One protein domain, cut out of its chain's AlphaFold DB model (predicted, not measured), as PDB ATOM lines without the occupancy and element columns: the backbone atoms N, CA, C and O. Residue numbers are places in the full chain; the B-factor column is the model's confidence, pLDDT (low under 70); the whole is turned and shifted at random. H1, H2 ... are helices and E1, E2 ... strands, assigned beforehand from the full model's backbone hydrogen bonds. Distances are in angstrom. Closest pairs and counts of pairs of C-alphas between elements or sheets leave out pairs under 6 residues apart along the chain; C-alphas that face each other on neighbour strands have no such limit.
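This is residues 458 to 481, 525 to 629 and 654 to 707 of the 941 residues of an uncharacterized protein of Marinomonas sp. S3726 (UniProt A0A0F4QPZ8). A sandwich of two four-stranded sheets, E1 E8 E3 E6 and E2 E7 E4 E5, makes one end of a long rod, and the single long helix H2 runs out from it to make the other end. The short helix H1 and the unnamed residues 458 to 481 run beside H2. The strands form a jelly roll, one long hairpin wound over both sheets, with nested antiparallel pairs E1 with E8, E2 with E7, E3 with E6 and E4 with E5. Along the 183 printed residues come H1, E1 to E8 and H2; both sheets are antiparallel, and the class is mixed, helices and strands. The whole is extended, with a radius of gyration of the C-alphas of 27.9 A and spans of 103 by 24 by 20 A.

H1, residues 527 to 533, and H2, residues 667 to 706, only just touch, with 3 pairs of C-alphas within 8 A; H2 does so with residues 677 to 681 alone, and the closest C-alphas are those of Leu 530 and Cys 681, 7.1 A apart. They run the same way at a shallow tilt of 8 degrees. In H1 and H2 every O i to N i+4 pair is within hydrogen-bond range. One strongly twisted sheet runs E1, residues 548 to 555, E8, residues 655 to 665, E3, residues 570 to 581, and E6, residues 605 to 611. Within hydrogen-bond range are N 551 and O 659, 2.9 A, N 576 and O 660, 2.8 A, and N 577 and O 608, 2.8 A. The other, also strongly twisted, runs E2, residues 559 to 565, E7, residues 619 to 628, E4, residues 585 to 592, and E5, residues 595 to 599. Here N 562 and O 622 are 2.9 A apart, N 591 and O 623 2.8 A, and N 590 and O 597, in the hairpin E4 and E5, 2.8 A. The facing parts of the sheets are 10.1 A apart centre to centre, their best planes 6 degrees apart. H2 only grazes the sheet E1 E8 E3 E6, with residues 667 to 670; H1 is not on either sheet.

The printed part begins at C-alpha 458, (43.809, -0.487, -66.892). H1 is 9.9 A long and E1 23.0 A, from C-alpha 548 at (26.081, -52.459, -47.031). E3, 31.8 A, bends by 56 degrees at residue 573. E7 measures 29.4 A and E8 32.4 A. H2, 57.4 A, ends at C-alpha 706, (44.166, 9.082, -64.237).

The C-alphas farthest apart, of Glu 629 and Asp 707, are 102.9 A apart. Residues 482 to 524 and 630 to 653 are not printed; C-alphas 481 and 525 are 9.1 A apart, 629 and 654 14.0 A. The link from H1 to E1, 14 residues, is long. The mean pLDDT of the printed part is 81.0; 28 residues are under 70, among them 458 to 463 and 699 to 707.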
ATOM      1  N   VAL A 458      44.515  -0.483 -68.184       65.69
ATOM      2  CA  VAL A 458      43.809  -0.487 -66.892       65.69
ATOM      3  C   VAL A 458      43.567  -1.907 -66.337       65.69
ATOM      4  O   VAL A 458      43.210  -2.050 -65.171       65.69
ATOM      5  N   GLN A 459      43.810  -2.976 -67.112       64.75
ATOM      6  CA  GLN A 459      43.605  -4.382 -66.695       64.75
ATOM      7  C   GLN A 459      42.166  -4.670 -66.206       64.75
ATOM      8  O   GLN A 459      41.950  -5.355 -65.208       64.75
ATOM      9  N   LEU A 460      41.163  -4.123 -66.900       58.50
ATOM     10  CA  LEU A 460      39.751  -4.108 -66.478       58.50
ATOM     11  C   LEU A 460      38.988  -5.447 -66.609       58.50
ATOM     12  O   LEU A 460      37.798  -5.489 -66.301       58.50
ATOM     13  N   ASP A 461      39.647  -6.537 -67.009       53.28
ATOM     14  CA  ASP A 461      39.009  -7.818 -67.368       53.28
ATOM     15  C   ASP A 461      38.734  -8.762 -66.176       53.28
ATOM     16  O   ASP A 461      38.701  -9.985 -66.328       53.28
ATOM     17  N   GLN A 462      38.511  -8.240 -64.964       60.25
ATOM     18  CA  GLN A 462      38.020  -9.088 -63.871       60.25
ATOM     19  C   GLN A 462      36.549  -9.446 -64.124       60.25
ATOM     20  O   GLN A 462      35.654  -8.619 -63.945       60.25
ATOM     21  N   ALA A 463      36.298 -10.685 -64.553       64.31
ATOM     22  CA  ALA A 463      34.947 -11.204 -64.724       64.31
ATOM     23  C   ALA A 463      34.216 -11.255 -63.373       64.31
ATOM     24  O   ALA A 463      34.774 -11.675 -62.357       64.31
ATOM     25  N   LYS A 464      32.950 -10.825 -63.369       76.88
ATOM     26  CA  LYS A 464      32.082 -10.911 -62.192       76.88
ATOM     27  C   LYS A 464      31.976 -12.382 -61.743       76.88
ATOM     28  O   LYS A 464      31.745 -13.234 -62.602       76.88
ATOM     29  N   PRO A 465      32.098 -12.686 -60.435       83.50
ATOM     30  CA  PRO A 465      31.883 -14.037 -59.927       83.50
ATOM     31  C   PRO A 465      30.502 -14.564 -60.330       83.50
ATOM     32  O   PRO A 465      29.506 -13.852 -60.182       83.50
ATOM     33  N   MET A 466      30.452 -15.798 -60.829       82.12
ATOM     34  CA  MET A 466      29.221 -16.440 -61.284       82.12
ATOM     35  C   MET A 466      28.402 -16.939 -60.083       82.12
ATOM     36  O   MET A 466      28.927 -17.473 -59.100       82.12
ATOM     37  N   SER A 467      27.096 -16.714 -60.125       84.75
ATOM     38  CA  SER A 467      26.151 -17.101 -59.080       84.75
ATOM     39  C   SER A 467      25.783 -18.584 -59.159       84.75
ATOM     40  O   SER A 467      25.898 -19.226 -60.200       84.75
ATOM     41  N   LEU A 468      25.270 -19.124 -58.052       84.12
ATOM     42  CA  LEU A 468      24.804 -20.513 -57.989       84.12
ATOM     43  C   LEU A 468      23.720 -20.814 -59.035       84.12
ATOM     44  O   LEU A 468      23.749 -21.879 -59.644       84.12
ATOM     45  N   SER A 469      22.821 -19.861 -59.306       80.94
ATOM     46  CA  SER A 469      21.782 -20.001 -60.334       80.94
ATOM     47  C   SER A 469      22.351 -20.050 -61.751       80.94
ATOM     48  O   SER A 469      21.854 -20.802 -62.580       80.94
ATOM     49  N   GLU A 470      23.419 -19.295 -62.030       81.19
ATOM     50  CA  GLU A 470      24.137 -19.364 -63.315       81.19
ATOM     51  C   GLU A 470      24.910 -20.687 -63.458       81.19
ATOM     52  O   GLU A 470      25.091 -21.178 -64.566       81.19
ATOM     53  N   HIS A 471      25.266 -21.329 -62.341       80.44
ATOM     54  CA  HIS A 471      25.701 -22.727 -62.300       80.44
ATOM     55  C   HIS A 471      24.534 -23.739 -62.273       80.44
ATOM     56  O   HIS A 471      24.748 -24.926 -62.017       80.44
ATOM     57  N   GLY A 472      23.296 -23.324 -62.547       80.44
ATOM     58  CA  GLY A 472      22.132 -24.213 -62.617       80.44
ATOM     59  C   GLY A 472      21.609 -24.707 -61.262       80.44
ATOM     60  O   GLY A 472      20.887 -25.698 -61.222       80.44
ATOM     61  N   VAL A 473      21.964 -24.043 -60.156       83.06
ATOM     62  CA  VAL A 473      21.519 -24.371 -58.792       83.06
ATOM     63  C   VAL A 473      20.598 -23.267 -58.271       83.06
ATOM     64  O   VAL A 473      21.054 -22.236 -57.774       83.06
ATOM     65  N   ASN A 474      19.287 -23.486 -58.357       84.00
ATOM     66  CA  ASN A 474      18.273 -22.560 -57.838       84.00
ATOM     67  C   ASN A 474      17.832 -22.936 -56.415       84.00
ATOM     68  O   ASN A 474      17.416 -22.081 -55.632       84.00
ATOM     69  N   GLN A 475      17.945 -24.216 -56.067       85.88
ATOM     70  CA  GLN A 475      17.627 -24.784 -54.761       85.88
ATOM     71  C   GLN A 475      18.659 -25.856 -54.389       85.88
ATOM     72  O   GLN A 475      19.315 -26.442 -55.248       85.88
ATOM     73  N   TYR A 476      18.794 -26.154 -53.093       85.81
ATOM     74  CA  TYR A 476      19.789 -27.122 -52.617       85.81
ATOM     75  C   TYR A 476      19.602 -28.525 -53.228       85.81
ATOM     76  O   TYR A 476      20.581 -29.241 -53.423       85.81
ATOM     77  N   SER A 477      18.369 -28.914 -53.571       82.81
ATOM     78  CA  SER A 477      18.071 -30.217 -54.177       82.81
ATOM     79  C   SER A 477      18.610 -30.387 -55.596       82.81
ATOM     80  O   SER A 477      18.703 -31.525 -56.054       82.81
ATOM     81  N   ASP A 478      18.984 -29.295 -56.271       83.94
ATOM     82  CA  ASP A 478      19.552 -29.340 -57.622       83.94
ATOM     83  C   ASP A 478      20.997 -29.875 -57.611       83.94
ATOM     84  O   ASP A 478      21.514 -30.286 -58.645       83.94
ATOM     85  N   ILE A 479      21.649 -29.918 -56.440       85.19
ATOM     86  CA  ILE A 479      23.038 -30.366 -56.289       85.19
ATOM     87  C   ILE A 479      23.129 -31.891 -56.409       85.19
ATOM     88  O   ILE A 479      22.593 -32.636 -55.581       85.19
ATOM     89  N   LEU A 480      23.874 -32.363 -57.406       84.06
ATOM     90  CA  LEU A 480      23.985 -33.783 -57.744       84.06
ATOM     91  C   LEU A 480      25.195 -34.447 -57.071       84.06
ATOM     92  O   LEU A 480      26.282 -33.872 -57.050       84.06
ATOM     93  N   ILE A 481      25.015 -35.681 -56.569       82.12
ATOM     94  CA  ILE A 481      26.081 -36.533 -55.982       82.12
ATOM     95  C   ILE A 481      26.825 -37.353 -57.045       82.12
ATOM     96  O   ILE A 481      28.009 -37.645 -56.871       82.12
ATOM     97  N   ALA A 525      25.744 -28.376 -61.865       74.06
ATOM     98  CA  ALA A 525      25.162 -28.689 -60.556       74.06
ATOM     99  C   ALA A 525      25.845 -29.853 -59.804       74.06
ATOM    100  O   ALA A 525      25.440 -30.213 -58.694       74.06
ATOM    101  N   TYR A 526      26.881 -30.472 -60.379       86.31
ATOM    102  CA  TYR A 526      27.651 -31.505 -59.685       86.31
ATOM    103  C   TYR A 526      28.490 -30.891 -58.567       86.31
ATOM    104  O   TYR A 526      29.270 -29.965 -58.798       86.31
ATOM    105  N   TYR A 527      28.365 -31.429 -57.353       85.12
ATOM    106  CA  TYR A 527      28.940 -30.812 -56.153       85.12
ATOM    107  C   TYR A 527      30.453 -30.554 -56.245       85.12
ATOM    108  O   TYR A 527      30.939 -29.554 -55.724       85.12
ATOM    109  N   LEU A 528      31.202 -31.417 -56.941       85.31
ATOM    110  CA  LEU A 528      32.650 -31.260 -57.087       85.31
ATOM    111  C   LEU A 528      33.019 -30.108 -58.035       85.31
ATOM    112  O   LEU A 528      34.003 -29.412 -57.797       85.31
ATOM    113  N   ASN A 529      32.205 -29.869 -59.067       85.06
ATOM    114  CA  ASN A 529      32.391 -28.745 -59.985       85.06
ATOM    115  C   ASN A 529      32.087 -27.420 -59.279       85.06
ATOM    116  O   ASN A 529      32.831 -26.456 -59.438       85.06
ATOM    117  N   LEU A 530      31.054 -27.398 -58.429       83.50
ATOM    118  CA  LEU A 530      30.748 -26.246 -57.576       83.50
ATOM    119  C   LEU A 530      31.888 -25.957 -56.590       83.50
ATOM    120  O   LEU A 530      32.284 -24.806 -56.427       83.50
ATOM    121  N   TYR A 531      32.466 -26.989 -55.968       86.12
ATOM    122  CA  TYR A 531      33.624 -26.825 -55.082       86.12
ATOM    123  C   TYR A 531      34.844 -26.254 -55.799       86.12
ATOM    124  O   TYR A 531      35.528 -25.400 -55.238       86.12
ATOM    125  N   GLN A 532      35.095 -26.680 -57.039       84.88
ATOM    126  CA  GLN A 532      36.167 -26.129 -57.860       84.88
ATOM    127  C   GLN A 532      35.889 -24.673 -58.262       84.88
ATOM    128  O   GLN A 532      36.784 -23.838 -58.153       84.88
ATOM    129  N   ALA A 533      34.662 -24.350 -58.680       83.38
ATOM    130  CA  ALA A 533      34.272 -22.994 -59.071       83.38
ATOM    131  C   ALA A 533      34.393 -21.992 -57.907       83.38
ATOM    132  O   ALA A 533      34.851 -20.865 -58.092       83.38
ATOM    133  N   TYR A 534      34.046 -22.422 -56.692       85.81
ATOM    134  CA  TYR A 534      34.084 -21.585 -55.490       85.81
ATOM    135  C   TYR A 534      35.352 -21.738 -54.637       85.81
ATOM    136  O   TYR A 534      35.447 -21.108 -53.585       85.81
ATOM    137  N   ASN A 535      36.332 -22.526 -55.095       83.94
ATOM    138  CA  ASN A 535      37.623 -22.759 -54.440       83.94
ATOM    139  C   ASN A 535      37.495 -23.164 -52.952       83.94
ATOM    140  O   ASN A 535      38.085 -22.550 -52.062       83.94
ATOM    141  N   LEU A 536      36.657 -24.167 -52.674       82.81
ATOM    142  CA  LEU A 536      36.363 -24.638 -51.317       82.81
ATOM    143  C   LEU A 536      37.357 -25.725 -50.861       82.81
ATOM    144  O   LEU A 536      37.307 -26.858 -51.332       82.81
ATOM    145  N   ASP A 537      38.204 -25.405 -49.876       69.00
ATOM    146  CA  ASP A 537      39.225 -26.325 -49.335       69.00
ATOM    147  C   ASP A 537      38.664 -27.408 -48.387       69.00
ATOM    148  O   ASP A 537      39.285 -28.452 -48.162       69.00
ATOM    149  N   CYS A 538      37.493 -27.172 -47.784       61.78
ATOM    150  CA  CYS A 538      36.874 -28.072 -46.807       61.78
ATOM    151  C   CYS A 538      35.771 -28.928 -47.446       61.78
ATOM    152  O   CYS A 538      34.626 -28.503 -47.574       61.78
ATOM    153  N   ILE A 539      36.124 -30.163 -47.805       64.50
ATOM    154  CA  ILE A 539      35.242 -31.120 -48.481       64.50
ATOM    155  C   ILE A 539      34.498 -31.973 -47.437       64.50
ATOM    156  O   ILE A 539      35.087 -32.881 -46.843       64.50
ATOM    157  N   GLU A 540      33.193 -31.747 -47.228       65.88
ATOM    158  CA  GLU A 540      32.343 -32.774 -46.601       65.88
ATOM    159  C   GLU A 540      32.119 -33.914 -47.617       65.88
ATOM    160  O   GLU A 540      31.577 -33.663 -48.699       65.88
ATOM    161  N   PRO A 541      32.520 -35.166 -47.316       74.88
ATOM    162  CA  PRO A 541      32.377 -36.266 -48.262       74.88
ATOM    163  C   PRO A 541      30.897 -36.550 -48.534       74.88
ATOM    164  O   PRO A 541      30.101 -36.661 -47.596       74.88
ATOM    165  N   ALA A 542      30.540 -36.710 -49.812       82.06
ATOM    166  CA  ALA A 542      29.172 -37.027 -50.203       82.06
ATOM    167  C   ALA A 542      28.679 -38.322 -49.518       82.06
ATOM    168  O   ALA A 542      29.441 -39.294 -49.388       82.06
ATOM    169  N   PRO A 543      27.416 -38.367 -49.054       84.06
ATOM    170  CA  PRO A 543      26.861 -39.568 -48.455       84.06
ATOM    171  C   PRO A 543      26.825 -40.698 -49.490       84.06
ATOM    172  O   PRO A 543      26.467 -40.505 -50.647       84.06
ATOM    173  N   ARG A 544      27.199 -41.910 -49.070       80.06
ATOM    174  CA  ARG A 544      27.197 -43.076 -49.962       80.06
ATOM    175  C   ARG A 544      25.756 -43.467 -50.264       80.06
ATOM    176  O   ARG A 544      25.007 -43.733 -49.336       80.06
ATOM    177  N   LEU A 545      25.385 -43.589 -51.537       78.62
ATOM    178  CA  LEU A 545      23.997 -43.885 -51.919       78.62
ATOM    179  C   LEU A 545      23.528 -45.290 -51.496       78.62
ATOM    180  O   LEU A 545      22.361 -45.469 -51.148       78.62
ATOM    181  N   LYS A 546      24.427 -46.288 -51.513       75.75
ATOM    182  CA  LYS A 546      24.113 -47.702 -51.221       75.75
ATOM    183  C   LYS A 546      25.175 -48.376 -50.335       75.75
ATOM    184  O   LYS A 546      25.962 -49.189 -50.826       75.75
ATOM    185  N   PRO A 547      25.274 -48.042 -49.037       83.38
ATOM    186  CA  PRO A 547      26.149 -48.778 -48.133       83.38
ATOM    187  C   PRO A 547      25.599 -50.183 -47.851       83.38
ATOM    188  O   PRO A 547      24.393 -50.412 -47.895       83.38
ATOM    189  N   SER A 548      26.478 -51.129 -47.512       85.44
ATOM    190  CA  SER A 548      26.081 -52.459 -47.031       85.44
ATOM    191  C   SER A 548      26.734 -52.781 -45.689       85.44
ATOM    192  O   SER A 548      27.883 -52.414 -45.431       85.44
ATOM    193  N   LEU A 549      25.991 -53.468 -44.822       88.62
ATOM    194  CA  LEU A 549      26.467 -54.010 -43.554       88.62
ATOM    195  C   LEU A 549      26.531 -55.529 -43.655       88.62
ATOM    196  O   LEU A 549      25.543 -56.171 -43.991       88.62
ATOM    197  N   ASN A 550      27.670 -56.119 -43.303       89.31
ATOM    198  CA  ASN A 550      27.856 -57.567 -43.347       89.31
ATOM    199  C   ASN A 550      28.011 -58.135 -41.937       89.31
ATOM    200  O   ASN A 550      28.787 -57.613 -41.133       89.31
ATOM    201  N   LYS A 551      27.295 -59.220 -41.638       89.62
ATOM    202  CA  LYS A 551      27.444 -60.000 -40.404       89.62
ATOM    203  C   LYS A 551      27.378 -61.487 -40.718       89.62
ATOM    204  O   LYS A 551      26.680 -61.900 -41.632       89.62
ATOM    205  N   SER A 552      28.067 -62.302 -39.934       88.50
ATOM    206  CA  SER A 552      28.002 -63.757 -40.059       88.50
ATOM    207  C   SER A 552      27.913 -64.407 -38.691       88.50
ATOM    208  O   SER A 552      28.545 -63.933 -37.748       88.50
ATOM    209  N   ILE A 553      27.184 -65.511 -38.595       87.19
ATOM    210  CA  ILE A 553      27.049 -66.296 -37.375       87.19
ATOM    211  C   ILE A 553      27.357 -67.764 -37.660       87.19
ATOM    212  O   ILE A 553      26.940 -68.325 -38.672       87.19
ATOM    213  N   ARG A 554      28.103 -68.393 -36.753       83.44
ATOM    214  CA  ARG A 554      28.313 -69.841 -36.721       83.44
ATOM    215  C   ARG A 554      27.658 -70.364 -35.454       83.44
ATOM    216  O   ARG A 554      28.046 -69.948 -34.366       83.44
ATOM    217  N   SER A 555      26.677 -71.247 -35.588       77.06
ATOM    218  CA  SER A 555      25.908 -71.766 -34.455       77.06
ATOM    219  C   SER A 555      25.836 -73.290 -34.483       77.06
ATOM    220  O   SER A 555      25.836 -73.902 -35.551       77.06
ATOM    221  N   GLN A 556      25.787 -73.884 -33.291       74.94
ATOM    222  CA  GLN A 556      25.441 -75.294 -33.072       74.94
ATOM    223  C   GLN A 556      24.060 -75.466 -32.416       74.94
ATOM    224  O   GLN A 556      23.610 -76.582 -32.165       74.94
ATOM    225  N   LEU A 557      23.409 -74.347 -32.096       74.50
ATOM    226  CA  LEU A 557      22.087 -74.294 -31.491       74.50
ATOM    227  C   LEU A 557      21.026 -74.244 -32.589       74.50
ATOM    228  O   LEU A 557      21.229 -73.605 -33.622       74.50
ATOM    229  N   ALA A 558      19.874 -74.861 -32.320       69.50
ATOM    230  CA  ALA A 558      18.724 -74.829 -33.221       69.50
ATOM    231  C   ALA A 558      18.146 -73.412 -33.402       69.50
ATOM    232  O   ALA A 558      17.455 -73.166 -34.383       69.50
ATOM    233  N   SER A 559      18.445 -72.476 -32.494       80.75
ATOM    234  CA  SER A 559      18.104 -71.060 -32.629       80.75
ATOM    235  C   SER A 559      19.335 -70.162 -32.485       80.75
ATOM    236  O   SER A 559      20.226 -70.416 -31.672       80.75
ATOM    237  N   SER A 560      19.403 -69.101 -33.289       83.50
ATOM    238  CA  SER A 560      20.462 -68.082 -33.218       83.50
ATOM    239  C   SER A 560      19.959 -66.743 -33.749       83.50
ATOM    240  O   SER A 560      19.161 -66.746 -34.677       83.50
ATOM    241  N   SER A 561      20.431 -65.615 -33.214       86.31
ATOM    242  CA  SER A 561      19.989 -64.274 -33.622       86.31
ATOM    243  C   SER A 561      21.160 -63.308 -33.780       86.31
ATOM    244  O   SER A 561      22.183 -63.468 -33.114       86.31
ATOM    245  N   GLN A 562      21.012 -62.314 -34.656       89.44
ATOM    246  CA  GLN A 562      21.971 -61.234 -34.862       89.44
ATOM    247  C   GLN A 562      21.253 -59.897 -35.074       89.44
ATOM    248  O   GLN A 562      20.325 -59.799 -35.870       89.44
ATOM    249  N   ILE A 563      21.739 -58.841 -34.419       89.25
ATOM    250  CA  ILE A 563      21.181 -57.485 -34.538       89.25
ATOM    251  C   ILE A 563      22.051 -56.642 -35.470       89.25
ATOM    252  O   ILE A 563      23.261 -56.563 -35.267       89.25
ATOM    253  N   PHE A 564      21.469 -55.981 -36.465       88.81
ATOM    254  CA  PHE A 564      22.082 -54.912 -37.253       88.81
ATOM    255  C   PHE A 564      21.725 -53.558 -36.641       88.81
ATOM    256  O   PHE A 564      20.547 -53.253 -36.516       88.81
ATOM    257  N   THR A 565      22.723 -52.749 -36.279       89.81
ATOM    258  CA  THR A 565      22.519 -51.345 -35.886       89.81
ATOM    259  C   THR A 565      22.707 -50.483 -37.122       89.81
ATOM    260  O   THR A 565      23.768 -50.545 -37.748       89.81
ATOM    261  N   ILE A 566      21.683 -49.727 -37.499       88.38
ATOM    262  CA  ILE A 566      21.683 -48.957 -38.740       88.38
ATOM    263  C   ILE A 566      22.296 -47.574 -38.448       88.38
ATOM    264  O   ILE A 566      21.954 -46.945 -37.447       88.38
ATOM    265  N   PRO A 567      23.275 -47.099 -39.242       86.31
ATOM    266  CA  PRO A 567      23.831 -45.765 -39.054       86.31
ATOM    267  C   PRO A 567      22.764 -44.693 -39.289       86.31
ATOM    268  O   PRO A 567      22.008 -44.783 -40.250       86.31
ATOM    269  N   LYS A 568      22.761 -43.636 -38.467       81.88
ATOM    270  CA  LYS A 568      21.803 -42.519 -38.573       81.88
ATOM    271  C   LYS A 568      21.684 -41.980 -40.006       81.88
ATOM    272  O   LYS A 568      22.704 -41.729 -40.651       81.88
ATOM    273  N   GLY A 569      20.458 -41.757 -40.476       82.25
ATOM    274  CA  GLY A 569      20.167 -41.248 -41.822       82.25
ATOM    275  C   GLY A 569      20.354 -42.273 -42.949       82.25
ATOM    276  O   GLY A 569      20.564 -41.903 -44.102       82.25
ATOM    277  N   TYR A 570      20.317 -43.560 -42.607       88.19
ATOM    278  CA  TYR A 570      20.137 -44.659 -43.545       88.19
ATOM    279  C   TYR A 570      18.960 -45.513 -43.089       88.19
ATOM    280  O   TYR A 570      18.732 -45.657 -41.891       88.19
ATOM    281  N   SER A 571      18.264 -46.126 -44.040       89.12
ATOM    282  CA  SER A 571      17.230 -47.116 -43.769       89.12
ATOM    283  C   SER A 571      17.605 -48.459 -44.386       89.12
ATOM    284  O   SER A 571      18.271 -48.542 -45.423       89.12
ATOM    285  N   ALA A 572      17.236 -49.548 -43.724       88.00
ATOM    286  CA  ALA A 572      17.489 -50.882 -44.246       88.00
ATOM    287  C   ALA A 572      16.490 -51.240 -45.345       88.00
ATOM    288  O   ALA A 572      15.281 -51.140 -45.152       88.00
ATOM    289  N   LYS A 573      17.000 -51.711 -46.487       88.31
ATOM    290  CA  LYS A 573      16.191 -51.883 -47.701       88.31
ATOM    291  C   LYS A 573      16.107 -53.331 -48.157       88.31
ATOM    292  O   LYS A 573      15.061 -53.791 -48.616       88.31
ATOM    293  N   LYS A 574      17.208 -54.072 -48.039       88.62
ATOM    294  CA  LYS A 574      17.284 -55.461 -48.496       88.62
ATOM    295  C   LYS A 574      18.266 -56.251 -47.646       88.62
ATOM    296  O   LYS A 574      19.396 -55.825 -47.443       88.62
ATOM    297  N   LEU A 575      17.837 -57.418 -47.184       90.06
ATOM    298  CA  LEU A 575      18.673 -58.378 -46.477       90.06
ATOM    299  C   LEU A 575      18.899 -59.599 -47.369       90.06
ATOM    300  O   LEU A 575      17.950 -60.272 -47.767       90.06
ATOM    301  N   THR A 576      20.155 -59.906 -47.659       89.12
ATOM    302  CA  THR A 576      20.561 -61.132 -48.347       89.12
ATOM    303  C   THR A 576      21.176 -62.072 -47.326       89.12
ATOM    304  O   THR A 576      22.155 -61.718 -46.670       89.12
ATOM    305  N   VAL A 577      20.606 -63.263 -47.179       88.88
ATOM    306  CA  VAL A 577      21.070 -64.280 -46.237       88.88
ATOM    307  C   VAL A 577      21.494 -65.521 -46.996       88.88
ATOM    308  O   VAL A 577      20.688 -66.140 -47.683       88.88
ATOM    309  N   SER A 578      22.743 -65.925 -46.811       87.00
ATOM    310  CA  SER A 578      23.286 -67.169 -47.341       87.00
ATOM    311  C   SER A 578      23.657 -68.089 -46.186       87.00
ATOM    312  O   SER A 578      24.422 -67.696 -45.306       87.00
ATOM    313  N   ALA A 579      23.134 -69.310 -46.176       84.25
ATOM    314  CA  ALA A 579      23.397 -70.284 -45.126       84.25
ATOM    315  C   ALA A 579      23.994 -71.577 -45.689       84.25
ATOM    316  O   ALA A 579      23.596 -72.056 -46.751       84.25
ATOM    317  N   LEU A 580      24.936 -72.140 -44.936       85.12
ATOM    318  CA  LEU A 580      25.526 -73.461 -45.111       85.12
ATOM    319  C   LEU A 580      25.210 -74.280 -43.855       85.12
ATOM    320  O   LEU A 580      25.553 -73.866 -42.745       85.12
ATOM    321  N   VAL A 581      24.562 -75.427 -44.017       81.00
ATOM    322  CA  VAL A 581      24.000 -76.212 -42.917       81.00
ATOM    323  C   VAL A 581      24.355 -77.694 -43.076       81.00
ATOM    324  O   VAL A 581      24.435 -78.196 -44.193       81.00
ATOM    325  N   ALA A 582      24.601 -78.383 -41.958       75.88
ATOM    326  CA  ALA A 582      24.857 -79.825 -41.923       75.88
ATOM    327  C   ALA A 582      23.614 -80.667 -42.290       75.88
ATOM    328  O   ALA A 582      22.489 -80.243 -42.029       75.88
ATOM    329  N   ASP A 583      23.830 -81.882 -42.811       69.50
ATOM    330  CA  ASP A 583      22.800 -82.782 -43.376       69.50
ATOM    331  C   ASP A 583      21.603 -83.074 -42.462       69.50
ATOM    332  O   ASP A 583      20.518 -83.395 -42.933       69.50
ATOM    333  N   SER A 584      21.784 -82.969 -41.150       65.75
ATOM    334  CA  SER A 584      20.759 -83.297 -40.165       65.75
ATOM    335  C   SER A 584      19.764 -82.155 -39.877       65.75
ATOM    336  O   SER A 584      18.882 -82.296 -39.029       65.75
ATOM    337  N   VAL A 585      19.877 -81.025 -40.589       71.25
ATOM    338  CA  VAL A 585      18.884 -79.937 -40.593       71.25
ATOM    339  C   VAL A 585      18.013 -80.038 -41.843       71.25
ATOM    340  O   VAL A 585      18.499 -79.917 -42.964       71.25
ATOM    341  N   THR A 586      16.705 -80.192 -41.655       69.81
ATOM    342  CA  THR A 586      15.741 -80.384 -42.751       69.81
ATOM    343  C   THR A 586      15.108 -79.094 -43.255       69.81
ATOM    344  O   THR A 586      14.506 -79.072 -44.328       69.81
ATOM    345  N   GLY A 587      15.255 -77.997 -42.513       77.38
ATOM    346  CA  GLY A 587      14.752 -76.682 -42.901       77.38
ATOM    347  C   GLY A 587      15.372 -75.573 -42.063       77.38
ATOM    348  O   GLY A 587      15.678 -75.780 -40.891       77.38
ATOM    349  N   LEU A 588      15.533 -74.391 -42.652       83.50
ATOM    350  CA  LEU A 588      15.947 -73.184 -41.942       83.50
ATOM    351  C   LEU A 588      14.852 -72.130 -42.096       83.50
ATOM    352  O   LEU A 588      14.314 -71.939 -43.183       83.50
ATOM    353  N   THR A 589      14.509 -71.455 -41.009       85.69
ATOM    354  CA  THR A 589      13.485 -70.410 -40.996       85.69
ATOM    355  C   THR A 589      14.086 -69.120 -40.466       85.69
ATOM    356  O   THR A 589      14.710 -69.125 -39.406       85.69
ATOM    357  N   ILE A 590      13.890 -68.019 -41.186       87.31
ATOM    358  CA  ILE A 590      14.297 -66.679 -40.763       87.31
ATOM    359  C   ILE A 590      13.097 -65.992 -40.110       87.31
ATOM    360  O   ILE A 590      12.020 -65.915 -40.701       87.31
ATOM    361  N   LEU A 591      13.287 -65.467 -38.904       86.19
ATOM    362  CA  LEU A 591      12.359 -64.552 -38.259       86.19
ATOM    363  C   LEU A 591      12.913 -63.131 -38.379       86.19
ATOM    364  O   LEU A 591      14.004 -62.837 -37.886       86.19
ATOM    365  N   LEU A 592      12.155 -62.262 -39.039       87.50
ATOM    366  CA  LEU A 592      12.546 -60.884 -39.308       87.50
ATOM    367  C   LEU A 592      11.321 -59.985 -39.168       87.50
ATOM    368  O   LEU A 592      10.329 -60.191 -39.864       87.50
ATOM    369  N   LEU A 593      11.377 -59.006 -38.257       83.81
ATOM    370  CA  LEU A 593      10.290 -58.037 -38.018       83.81
ATOM    371  C   LEU A 593       8.919 -58.702 -37.770       83.81
ATOM    372  O   LEU A 593       7.889 -58.249 -38.261       83.81
ATOM    373  N   GLY A 594       8.910 -59.834 -37.060       79.44
ATOM    374  CA  GLY A 594       7.693 -60.603 -36.773       79.44
ATOM    375  C   GLY A 594       7.126 -61.407 -37.954       79.44
ATOM    376  O   GLY A 594       6.150 -62.130 -37.765       79.44
ATOM    377  N   LYS A 595       7.733 -61.338 -39.147       83.88
ATOM    378  CA  LYS A 595       7.412 -62.192 -40.300       83.88
ATOM    379  C   LYS A 595       8.335 -63.420 -40.327       83.88
ATOM    380  O   LYS A 595       9.502 -63.357 -39.937       83.88
ATOM    381  N   VAL A 596       7.787 -64.546 -40.782       85.25
ATOM    382  CA  VAL A 596       8.469 -65.846 -40.871       85.25
ATOM    383  C   VAL A 596       8.785 -66.132 -42.339       85.25
ATOM    384  O   VAL A 596       7.870 -66.190 -43.160       85.25
ATOM    385  N   TYR A 597      10.056 -66.344 -42.669       87.12
ATOM    386  CA  TYR A 597      10.516 -66.656 -44.022       87.12
ATOM    387  C   TYR A 597      11.158 -68.050 -44.037       87.12
ATOM    388  O   TYR A 597      12.258 -68.223 -43.505       87.12
ATOM    389  N   PRO A 598      10.495 -69.073 -44.606       83.31
ATOM    390  CA  PRO A 598      11.110 -70.383 -44.768       83.31
ATOM    391  C   PRO A 598      12.178 -70.329 -45.869       83.31
ATOM    392  O   PRO A 598      11.952 -69.764 -46.942       83.31
ATOM    393  N   MET A 599      13.335 -70.939 -45.614       81.94
ATOM    394  CA  MET A 599      14.390 -71.152 -46.602       81.94
ATOM    395  C   MET A 599      14.359 -72.596 -47.089       81.94
ATOM    396  O   MET A 599      14.451 -73.540 -46.300       81.94
ATOM    397  N   HIS A 600      14.292 -72.774 -48.406       77.38
ATOM    398  CA  HIS A 600      14.484 -74.084 -49.015       77.38
ATOM    399  C   HIS A 600      15.975 -74.422 -49.071       77.38
ATOM    400  O   HIS A 600      16.776 -73.644 -49.593       77.38
ATOM    401  N   LEU A 601      16.340 -75.578 -48.518       76.81
ATOM    402  CA  LEU A 601      17.699 -76.110 -48.543       76.81
ATOM    403  C   LEU A 601      17.911 -76.924 -49.823       76.81
ATOM    404  O   LEU A 601      17.138 -77.830 -50.128       76.81
ATOM    405  N   SER A 602      18.987 -76.628 -50.546       73.62
ATOM    406  CA  SER A 602      19.461 -77.395 -51.699       73.62
ATOM    407  C   SER A 602      20.909 -77.805 -51.441       73.62
ATOM    408  O   SER A 602      21.790 -76.948 -51.396       73.62
ATOM    409  N   ASN A 603      21.162 -79.101 -51.232       71.94
ATOM    410  CA  ASN A 603      22.490 -79.659 -50.922       71.94
ATOM    411  C   ASN A 603      23.198 -78.976 -49.732       71.94
ATOM    412  O   ASN A 603      24.368 -78.606 -49.825       71.94
ATOM    413  N   GLY A 604      22.478 -78.746 -48.629       69.38
ATOM    414  CA  GLY A 604      23.036 -78.102 -47.430       69.38
ATOM    415  C   GLY A 604      23.357 -76.610 -47.596       69.38
ATOM    416  O   GLY A 604      23.920 -76.003 -46.689       69.38
ATOM    417  N   GLN A 605      22.996 -75.994 -48.728       80.06
ATOM    418  CA  GLN A 605      23.142 -74.562 -48.984       80.06
ATOM    419  C   GLN A 605      21.799 -73.913 -49.287       80.06
ATOM    420  O   GLN A 605      20.896 -74.528 -49.861       80.06
ATOM    421  N   THR A 606      21.668 -72.644 -48.921       80.62
ATOM    422  CA  THR A 606      20.505 -71.839 -49.282       80.62
ATOM    423  C   THR A 606      20.859 -70.357 -49.323       80.62
ATOM    424  O   THR A 606      21.728 -69.889 -48.585       80.62
ATOM    425  N   ASN A 607      20.203 -69.614 -50.211       84.56
ATOM    426  CA  ASN A 607      20.344 -68.171 -50.319       84.56
ATOM    427  C   ASN A 607      18.952 -67.556 -50.459       84.56
ATOM    428  O   ASN A 607      18.181 -67.957 -51.330       84.56
ATOM    429  N   GLN A 608      18.628 -66.596 -49.603       85.06
ATOM    430  CA  GLN A 608      17.349 -65.903 -49.624       85.06
ATOM    431  C   GLN A 608      17.587 -64.403 -49.580       85.06
ATOM    432  O   GLN A 608      18.347 -63.889 -48.766       85.06
ATOM    433  N   THR A 609      16.909 -63.699 -50.477       87.50
ATOM    434  CA  THR A 609      16.850 -62.243 -50.474       87.50
ATOM    435  C   THR A 609      15.491 -61.824 -49.944       87.50
ATOM    436  O   THR A 609      14.466 -62.253 -50.471       87.50
ATOM    437  N   ILE A 610      15.488 -60.974 -48.925       86.88
ATOM    438  CA  ILE A 610      14.285 -60.397 -48.336       86.88
ATOM    439  C   ILE A 610      14.336 -58.890 -48.573       86.88
ATOM    440  O   ILE A 610      15.253 -58.208 -48.112       86.88
ATOM    441  N   VAL A 611      13.356 -58.372 -49.309       86.06
ATOM    442  CA  VAL A 611      13.140 -56.927 -49.430       86.06
ATOM    443  C   VAL A 611      12.374 -56.474 -48.193       86.06
ATOM    444  O   VAL A 611      11.362 -57.074 -47.833       86.06
ATOM    445  N   LEU A 612      12.897 -55.456 -47.519       85.88
ATOM    446  CA  LEU A 612      12.292 -54.886 -46.325       85.88
ATOM    447  C   LEU A 612      11.277 -53.822 -46.749       85.88
ATOM    448  O   LEU A 612      11.579 -52.965 -47.577       85.88
ATOM    449  N   GLU A 613      10.063 -53.911 -46.210       74.94
ATOM    450  CA  GLU A 613       8.996 -52.935 -46.439       74.94
ATOM    451  C   GLU A 613       8.984 -51.923 -45.284       74.94
ATOM    452  O   GLU A 613       8.886 -52.323 -44.123       74.94
ATOM    453  N   GLY A 614       9.057 -50.629 -45.608       74.19
ATOM    454  CA  GLY A 614       9.095 -49.528 -44.636       74.19
ATOM    455  C   GLY A 614      10.504 -48.995 -44.343       74.19
ATOM    456  O   GLY A 614      11.506 -49.629 -44.666       74.19
ATOM    457  N   GLU A 615      10.576 -47.804 -43.746       77.25
ATOM    458  CA  GLU A 615      11.832 -47.159 -43.346       77.25
ATOM    459  C   GLU A 615      12.236 -47.635 -41.951       77.25
ATOM    460  O   GLU A 615      11.662 -47.238 -40.939       77.25
ATOM    461  N   ILE A 616      13.206 -48.546 -41.898       83.75
ATOM    462  CA  ILE A 616      13.735 -49.063 -40.635       83.75
ATOM    463  C   ILE A 616      15.102 -48.435 -40.416       83.75
ATOM    464  O   ILE A 616      16.023 -48.724 -41.177       83.75
ATOM    465  N   GLU A 617      15.227 -47.590 -39.394       81.44
ATOM    466  CA  GLU A 617      16.390 -46.705 -39.213       81.44
ATOM    467  C   GLU A 617      17.205 -46.974 -37.938       81.44
ATOM    468  O   GLU A 617      18.344 -46.526 -37.837       81.44
ATOM    469  N   ASP A 618      16.658 -47.732 -36.982       83.25
ATOM    470  CA  ASP A 618      17.299 -47.960 -35.680       83.25
ATOM    471  C   ASP A 618      18.107 -49.266 -35.648       83.25
ATOM    472  O   ASP A 618      19.342 -49.287 -35.729       83.25
ATOM    473  N   ALA A 619      17.415 -50.398 -35.513       85.62
ATOM    474  CA  ALA A 619      18.043 -51.705 -35.472       85.62
ATOM    475  C   ALA A 619      17.118 -52.797 -36.006       85.62
ATOM    476  O   ALA A 619      15.902 -52.756 -35.829       85.62
ATOM    477  N   ILE A 620      17.719 -53.807 -36.629       88.19
ATOM    478  CA  ILE A 620      17.020 -54.984 -37.138       88.19
ATOM    479  C   ILE A 620      17.597 -56.221 -36.484       88.19
ATOM    480  O   ILE A 620      18.774 -56.527 -36.661       88.19
ATOM    481  N   GLU A 621      16.758 -56.961 -35.772       88.44
ATOM    482  CA  GLU A 621      17.098 -58.293 -35.299       88.44
ATOM    483  C   GLU A 621      16.684 -59.347 -36.332       88.44
ATOM    484  O   GLU A 621      15.531 -59.400 -36.764       88.44
ATOM    485  N   VAL A 622      17.639 -60.188 -36.725       88.69
ATOM    486  CA  VAL A 622      17.433 -61.330 -37.615       88.69
ATOM    487  C   VAL A 622      17.662 -62.598 -36.805       88.69
ATOM    488  O   VAL A 622      18.788 -62.884 -36.399       88.69
ATOM    489  N   SER A 623      16.599 -63.361 -36.570       87.00
ATOM    490  CA  SER A 623      16.670 -64.650 -35.880       87.00
ATOM    491  C   SER A 623      16.529 -65.808 -36.860       87.00
ATOM    492  O   SER A 623      15.854 -65.710 -37.878       87.00
ATOM    493  N   PHE A 624      17.148 -66.931 -36.530       86.88
ATOM    494  CA  PHE A 624      17.168 -68.146 -37.330       86.88
ATOM    495  C   PHE A 624      16.730 -69.323 -36.478       86.88
ATOM    496  O   PHE A 624      17.171 -69.450 -35.333       86.88
ATOM    497  N   LEU A 625      15.904 -70.192 -37.053       84.12
ATOM    498  CA  LEU A 625      15.443 -71.426 -36.434       84.12
ATOM    499  C   LEU A 625      15.649 -72.605 -37.392       84.12
ATOM    500  O   LEU A 625      15.140 -72.599 -38.513       84.12
ATOM    501  N   ALA A 626      16.411 -73.600 -36.949       80.00
ATOM    502  CA  ALA A 626      16.707 -74.825 -37.679       80.00
ATOM    503  C   ALA A 626      15.748 -75.948 -37.262       80.00
ATOM    504  O   ALA A 626      15.592 -76.237 -36.074       80.00
ATOM    505  N   ASN A 627      15.141 -76.611 -38.244       75.94
ATOM    506  CA  ASN A 627      14.309 -77.791 -38.039       75.94
ATOM    507  C   ASN A 627      15.189 -79.045 -38.042       75.94
ATOM    508  O   ASN A 627      15.920 -79.290 -39.001       75.94
ATOM    509  N   LEU A 628      15.120 -79.829 -36.965       71.81
ATOM    510  CA  LEU A 628      15.926 -81.034 -36.761       71.81
ATOM    511  C   LEU A 628      15.080 -82.296 -36.960       71.81
ATOM    512  O   LEU A 628      13.913 -82.332 -36.570       71.81
ATOM    513  N   GLU A 629      15.669 -83.353 -37.515       61.75
ATOM    514  CA  GLU A 629      15.014 -84.663 -37.616       61.75
ATOM    515  C   GLU A 629      14.904 -85.354 -36.248       61.75
ATOM    516  O   GLU A 629      15.901 -85.674 -35.600       61.75
ATOM    517  N   THR A 654      25.995 -78.179 -37.170       68.31
ATOM    518  CA  THR A 654      26.681 -76.887 -37.359       68.31
ATOM    519  C   THR A 654      26.064 -76.138 -38.533       68.31
ATOM    520  O   THR A 654      25.945 -76.698 -39.621       68.31
ATOM    521  N   GLN A 655      25.727 -74.867 -38.322       78.56
ATOM    522  CA  GLN A 655      25.275 -73.952 -39.369       78.56
ATOM    523  C   GLN A 655      26.151 -72.698 -39.414       78.56
ATOM    524  O   GLN A 655      26.552 -72.169 -38.372       78.56
ATOM    525  N   VAL A 656      26.457 -72.226 -40.621       83.69
ATOM    526  CA  VAL A 656      27.146 -70.959 -40.891       83.69
ATOM    527  C   VAL A 656      26.221 -70.101 -41.734       83.69
ATOM    528  O   VAL A 656      25.837 -70.500 -42.828       83.69
ATOM    529  N   ILE A 657      25.868 -68.925 -41.232       87.06
ATOM    530  CA  ILE A 657      24.938 -68.006 -41.882       87.06
ATOM    531  C   ILE A 657      25.660 -66.680 -42.098       87.06
ATOM    532  O   ILE A 657      26.153 -66.079 -41.147       87.06
ATOM    533  N   SER A 658      25.729 -66.233 -43.345       88.56
ATOM    534  CA  SER A 658      26.224 -64.921 -43.751       88.56
ATOM    535  C   SER A 658      25.047 -64.030 -44.133       88.56
ATOM    536  O   SER A 658      24.121 -64.474 -44.805       88.56
ATOM    537  N   MET A 659      25.076 -62.780 -43.692       90.19
ATOM    538  CA  MET A 659      24.018 -61.793 -43.870       90.19
ATOM    539  C   MET A 659      24.622 -60.497 -44.407       90.19
ATOM    540  O   MET A 659      25.523 -59.931 -43.786       90.19
ATOM    541  N   ASN A 660      24.089 -60.004 -45.520       90.62
ATOM    542  CA  ASN A 660      24.397 -58.696 -46.085       90.62
ATOM    543  C   ASN A 660      23.124 -57.845 -46.073       90.62
ATOM    544  O   ASN A 660      22.139 -58.191 -46.725       90.62
ATOM    545  N   LEU A 661      23.143 -56.759 -45.310       90.00
ATOM    546  CA  LEU A 661      22.077 -55.773 -45.252       90.00
ATOM    547  C   LEU A 661      22.461 -54.563 -46.108       90.00
ATOM    548  O   LEU A 661      23.339 -53.787 -45.733       90.00
ATOM    549  N   GLU A 662      21.789 -54.398 -47.241       89.44
ATOM    550  CA  GLU A 662      21.877 -53.212 -48.090       89.44
ATOM    551  C   GLU A 662      21.026 -52.087 -47.486       89.44
ATOM    552  O   GLU A 662      19.841 -52.268 -47.165       89.44
ATOM    553  N   LEU A 663      21.645 -50.919 -47.342       89.81
ATOM    554  CA  LEU A 663      21.035 -49.704 -46.826       89.81
ATOM    555  C   LEU A 663      20.727 -48.732 -47.970       89.81
ATOM    556  O   LEU A 663      21.430 -48.703 -48.982       89.81
ATOM    557  N   ALA A 664      19.705 -47.906 -47.782       86.00
ATOM    558  CA  ALA A 664      19.392 -46.766 -48.631       86.00
ATOM    559  C   ALA A 664      19.595 -45.463 -47.847       86.00
ATOM    560  O   ALA A 664      19.290 -45.397 -46.655       86.00
ATOM    561  N   LEU A 665      20.149 -44.443 -48.505       87.25
ATOM    562  CA  LEU A 665      20.266 -43.097 -47.943       87.25
ATOM    563  C   LEU A 665      18.866 -42.515 -47.696       87.25
ATOM    564  O   LEU A 665      18.036 -42.545 -48.604       87.25
ATOM    565  N   THR A 666      18.599 -41.985 -46.499       87.06
ATOM    566  CA  THR A 666      17.315 -41.321 -46.230       87.06
ATOM    567  C   THR A 666      17.272 -39.948 -46.897       87.06
ATOM    568  O   THR A 666      18.293 -39.258 -46.998       87.06
ATOM    569  N   GLN A 667      16.079 -39.516 -47.323       83.62
ATOM    570  CA  GLN A 667      15.913 -38.211 -47.972       83.62
ATOM    571  C   GLN A 667      16.311 -37.058 -47.040       83.62
ATOM    572  O   GLN A 667      16.880 -36.067 -47.491       83.62
ATOM    573  N   GLU A 668      16.077 -37.196 -45.732       84.44
ATOM    574  CA  GLU A 668      16.474 -36.195 -44.739       84.44
ATOM    575  C   GLU A 668      17.996 -35.987 -44.715       84.44
ATOM    576  O   GLU A 668      18.464 -34.850 -44.751       84.44
ATOM    577  N   ARG A 669      18.782 -37.072 -44.728       84.81
ATOM    578  CA  ARG A 669      20.249 -36.986 -44.733       84.81
ATOM    579  C   ARG A 669      20.789 -36.417 -46.045       84.81
ATOM    580  O   ARG A 669      21.766 -35.670 -46.015       84.81
ATOM    581  N   LEU A 670      20.164 -36.759 -47.173       86.81
ATOM    582  CA  LEU A 670      20.503 -36.190 -48.479       86.81
ATOM    583  C   LEU A 670      20.256 -34.676 -48.498       86.81
ATOM    584  O   LEU A 670      21.177 -33.921 -48.798       86.81
ATOM    585  N   ASN A 671      19.061 -34.242 -48.085       87.06
ATOM    586  CA  ASN A 671      18.689 -32.830 -48.018       87.06
ATOM    587  C   ASN A 671      19.605 -32.045 -47.067       87.06
ATOM    588  O   ASN A 671      20.029 -30.944 -47.400       87.06
ATOM    589  N   GLN A 672      19.940 -32.607 -45.898       88.50
ATOM    590  CA  GLN A 672      20.855 -31.973 -44.942       88.50
ATOM    591  C   GLN A 672      22.253 -31.766 -45.532       88.50
ATOM    592  O   GLN A 672      22.847 -30.710 -45.333       88.50
ATOM    593  N   TRP A 673      22.785 -32.756 -46.250       89.38
ATOM    594  CA  TRP A 673      24.077 -32.614 -46.917       89.38
ATOM    595  C   TRP A 673      24.003 -31.592 -48.060       89.38
ATOM    596  O   TRP A 673      24.805 -30.665 -48.085       89.38
ATOM    597  N   GLN A 674      23.005 -31.690 -48.941       90.00
ATOM    598  CA  GLN A 674      22.793 -30.743 -50.041       90.00
ATOM    599  C   GLN A 674      22.657 -29.294 -49.544       90.00
ATOM    600  O   GLN A 674      23.266 -28.389 -50.111       90.00
ATOM    601  N   LEU A 675      21.915 -29.073 -48.453       88.62
ATOM    602  CA  LEU A 675      21.763 -27.756 -47.832       88.62
ATOM    603  C   LEU A 675      23.107 -27.199 -47.352       88.62
ATOM    604  O   LEU A 675      23.408 -26.040 -47.613       88.62
ATOM    605  N   LYS A 676      23.942 -28.022 -46.711       88.31
ATOM    606  CA  LYS A 676      25.280 -27.595 -46.276       88.31
ATOM    607  C   LYS A 676      26.193 -27.227 -47.442       88.31
ATOM    608  O   LYS A 676      26.897 -26.226 -47.360       88.31
ATOM    609  N   VAL A 677      26.188 -28.023 -48.516       87.25
ATOM    610  CA  VAL A 677      26.952 -27.721 -49.740       87.25
ATOM    611  C   VAL A 677      26.492 -26.384 -50.317       87.25
ATOM    612  O   VAL A 677      27.313 -25.518 -50.610       87.25
ATOM    613  N   TYR A 678      25.177 -26.190 -50.418       89.06
ATOM    614  CA  TYR A 678      24.580 -24.949 -50.895       89.06
ATOM    615  C   TYR A 678      24.982 -23.741 -50.033       89.06
ATOM    616  O   TYR A 678      25.417 -22.723 -50.571       89.06
ATOM    617  N   GLU A 679      24.898 -23.849 -48.703       89.06
ATOM    618  CA  GLU A 679      25.305 -22.793 -47.766       89.06
ATOM    619  C   GLU A 679      26.796 -22.451 -47.893       89.06
ATOM    620  O   GLU A 679      27.152 -21.270 -47.935       89.06
ATOM    621  N   ALA A 680      27.662 -23.462 -48.021       88.25
ATOM    622  CA  ALA A 680      29.101 -23.274 -48.195       88.25
ATOM    623  C   ALA A 680      29.428 -22.543 -49.507       88.25
ATOM    624  O   ALA A 680      30.158 -21.548 -49.494       88.25
ATOM    625  N   CYS A 681      28.842 -22.973 -50.628       87.81
ATOM    626  CA  CYS A 681      29.015 -22.299 -51.914       87.81
ATOM    627  C   CYS A 681      28.439 -20.877 -51.891       87.81
ATOM    628  O   CYS A 681      29.057 -19.952 -52.410       87.81
ATOM    629  N   GLN A 682      27.292 -20.661 -51.238       87.00
ATOM    630  CA  GLN A 682      26.699 -19.331 -51.114       87.00
ATOM    631  C   GLN A 682      27.587 -18.391 -50.286       87.00
ATOM    632  O   GLN A 682      27.717 -17.211 -50.618       87.00
ATOM    633  N   GLN A 683      28.212 -18.888 -49.217       88.38
ATOM    634  CA  GLN A 683      29.159 -18.113 -48.421       88.38
ATOM    635  C   GLN A 683      30.427 -17.776 -49.215       88.38
ATOM    636  O   GLN A 683      30.861 -16.625 -49.188       88.38
ATOM    637  N   ALA A 684      30.987 -18.737 -49.952       86.56
ATOM    638  CA  ALA A 684      32.145 -18.508 -50.813       86.56
ATOM    639  C   ALA A 684      31.844 -17.494 -51.925       86.56
ATOM    640  O   ALA A 684      32.607 -16.548 -52.109       86.56
ATOM    641  N   TYR A 685      30.686 -17.604 -52.583       88.31
ATOM    642  CA  TYR A 685      30.210 -16.609 -53.545       88.31
ATOM    643  C   TYR A 685      30.132 -15.206 -52.925       88.31
ATOM    644  O   TYR A 685      30.633 -14.246 -53.502       88.31
ATOM    645  N   ARG A 686      29.573 -15.068 -51.711       85.31
ATOM    646  CA  ARG A 686      29.518 -13.769 -51.010       85.31
ATOM    647  C   ARG A 686      30.907 -13.181 -50.754       85.31
ATOM    648  O   ARG A 686      31.066 -11.970 -50.889       85.31
ATOM    649  N   LEU A 687      31.890 -14.010 -50.396       86.88
ATOM    650  CA  LEU A 687      33.277 -13.578 -50.195       86.88
ATOM    651  C   LEU A 687      33.922 -13.127 -51.510       86.88
ATOM    652  O   LEU A 687      34.428 -12.009 -51.573       86.88
ATOM    653  N   GLN A 688      33.814 -13.927 -52.572       84.44
ATOM    654  CA  GLN A 688      34.306 -13.560 -53.904       84.44
ATOM    655  C   GLN A 688      33.656 -12.260 -54.408       84.44
ATOM    656  O   GLN A 688      34.336 -11.391 -54.950       84.44
ATOM    657  N   CYS A 689      32.350 -12.068 -54.185       77.94
ATOM    658  CA  CYS A 689      31.671 -10.811 -54.499       77.94
ATOM    659  C   CYS A 689      32.213  -9.628 -53.690       77.94
ATOM    660  O   CYS A 689      32.322  -8.530 -54.232       77.94
ATOM    661  N   ALA A 690      32.529  -9.818 -52.407       79.94
ATOM    662  CA  ALA A 690      33.104  -8.765 -51.577       79.94
ATOM    663  C   ALA A 690      34.513  -8.375 -52.060       79.94
ATOM    664  O   ALA A 690      34.795  -7.188 -52.214       79.94
ATOM    665  N   GLU A 691      35.365  -9.351 -52.375       79.69
ATOM    666  CA  GLU A 691      36.704  -9.121 -52.939       79.69
ATOM    667  C   GLU A 691      36.648  -8.435 -54.306       79.69
ATOM    668  O   GLU A 691      37.398  -7.488 -54.565       79.69
ATOM    669  N   TYR A 692      35.713  -8.856 -55.161       78.56
ATOM    670  CA  TYR A 692      35.442  -8.206 -56.439       78.56
ATOM    671  C   TYR A 692      35.019  -6.743 -56.242       78.56
ATOM    672  O   TYR A 692      35.579  -5.859 -56.888       78.56
ATOM    673  N   LYS A 693      34.096  -6.453 -55.309       74.06
ATOM    674  CA  LYS A 693      33.677  -5.074 -54.987       74.06
ATOM    675  C   LYS A 693      34.864  -4.212 -54.537       74.06
ATOM    676  O   LYS A 693      35.038  -3.113 -55.058       74.06
ATOM    677  N   VAL A 694      35.713  -4.718 -53.639       77.12
ATOM    678  CA  VAL A 694      36.917  -4.005 -53.163       77.12
ATOM    679  C   VAL A 694      37.914  -3.758 -54.299       77.12
ATOM    680  O   VAL A 694      38.467  -2.662 -54.420       77.12
ATOM    681  N   SER A 695      38.128  -4.750 -55.164       72.81
ATOM    682  CA  SER A 695      39.008  -4.626 -56.334       72.81
ATOM    683  C   SER A 695      38.484  -3.579 -57.317       72.81
ATOM    684  O   SER A 695      39.250  -2.747 -57.804       72.81
ATOM    685  N   LEU A 696      37.169  -3.553 -57.541       68.75
ATOM    686  CA  LEU A 696      36.485  -2.581 -58.390       68.75
ATOM    687  C   LEU A 696      36.585  -1.162 -57.808       68.75
ATOM    688  O   LEU A 696      36.899  -0.231 -58.545       68.75
ATOM    689  N   GLU A 697      36.388  -0.976 -56.500       67.56
ATOM    690  CA  GLU A 697      36.588   0.322 -55.837       67.56
ATOM    691  C   GLU A 697      38.040   0.805 -55.918       67.56
ATOM    692  O   GLU A 697      38.290   1.976 -56.203       67.56
ATOM    693  N   THR A 698      39.004  -0.098 -55.736       74.81
ATOM    694  CA  THR A 698      40.433   0.220 -55.866       74.81
ATOM    695  C   THR A 698      40.771   0.658 -57.291       74.81
ATOM    696  O   THR A 698      41.502   1.626 -57.499       74.81
ATOM    697  N   LEU A 699      40.217  -0.036 -58.286       68.44
ATOM    698  CA  LEU A 699      40.406   0.269 -59.699       68.44
ATOM    699  C   LEU A 699      39.727   1.590 -60.093       68.44
ATOM    700  O   LEU A 699      40.338   2.399 -60.784       68.44
ATOM    701  N   LYS A 700      38.518   1.858 -59.584       65.62
ATOM    702  CA  LYS A 700      37.855   3.169 -59.690       65.62
ATOM    703  C   LYS A 700      38.709   4.285 -59.092       65.62
ATOM    704  O   LYS A 700      38.820   5.339 -59.701       65.62
ATOM    705  N   GLY A 701      39.343   4.045 -57.943       66.56
ATOM    706  CA  GLY A 701      40.261   4.998 -57.315       66.56
ATOM    707  C   GLY A 701      41.462   5.342 -58.201       66.56
ATOM    708  O   GLY A 701      41.767   6.515 -58.374       66.56
ATOM    709  N   LYS A 702      42.094   4.341 -58.824       68.94
ATOM    710  CA  LYS A 702      43.201   4.563 -59.775       68.94
ATOM    711  C   LYS A 702      42.752   5.307 -61.031       68.94
ATOM    712  O   LYS A 702      43.426   6.226 -61.474       68.94
ATOM    713  N   LEU A 703      41.598   4.936 -61.581       64.94
ATOM    714  CA  LEU A 703      41.028   5.608 -62.749       64.94
ATOM    715  C   LEU A 703      40.693   7.068 -62.466       64.94
ATOM    716  O   LEU A 703      40.964   7.914 -63.305       64.94
ATOM    717  N   LYS A 704      40.193   7.365 -61.266       63.22
ATOM    718  CA  LYS A 704      39.955   8.730 -60.795       63.22
ATOM    719  C   LYS A 704      41.238   9.572 -60.740       63.22
ATOM    720  O   LYS A 704      41.190  10.763 -61.020       63.22
ATOM    721  N   GLU A 705      42.383   8.977 -60.396       65.00
ATOM    722  CA  GLU A 705      43.692   9.656 -60.439       65.00
ATOM    723  C   GLU A 705      44.193   9.881 -61.882       65.00
ATOM    724  O   GLU A 705      44.897  10.856 -62.164       65.00
ATOM    725  N   GLU A 706      43.821   8.995 -62.811       64.00
ATOM    726  CA  GLU A 706      44.166   9.082 -64.237       64.00
ATOM    727  C   GLU A 706      43.172   9.916 -65.072       64.00
ATOM    728  O   GLU A 706      43.508  10.329 -66.192       64.00
ATOM    729  N   ASP A 707      41.989  10.218 -64.522       60.12
ATOM    730  CA  ASP A 707      40.930  11.075 -65.074       60.12
ATOM    731  C   ASP A 707      41.380  12.552 -65.098       60.12
ATOM    732  O   ASP A 707      40.940  13.431 -64.358       60.12
TER     733      ASP A 707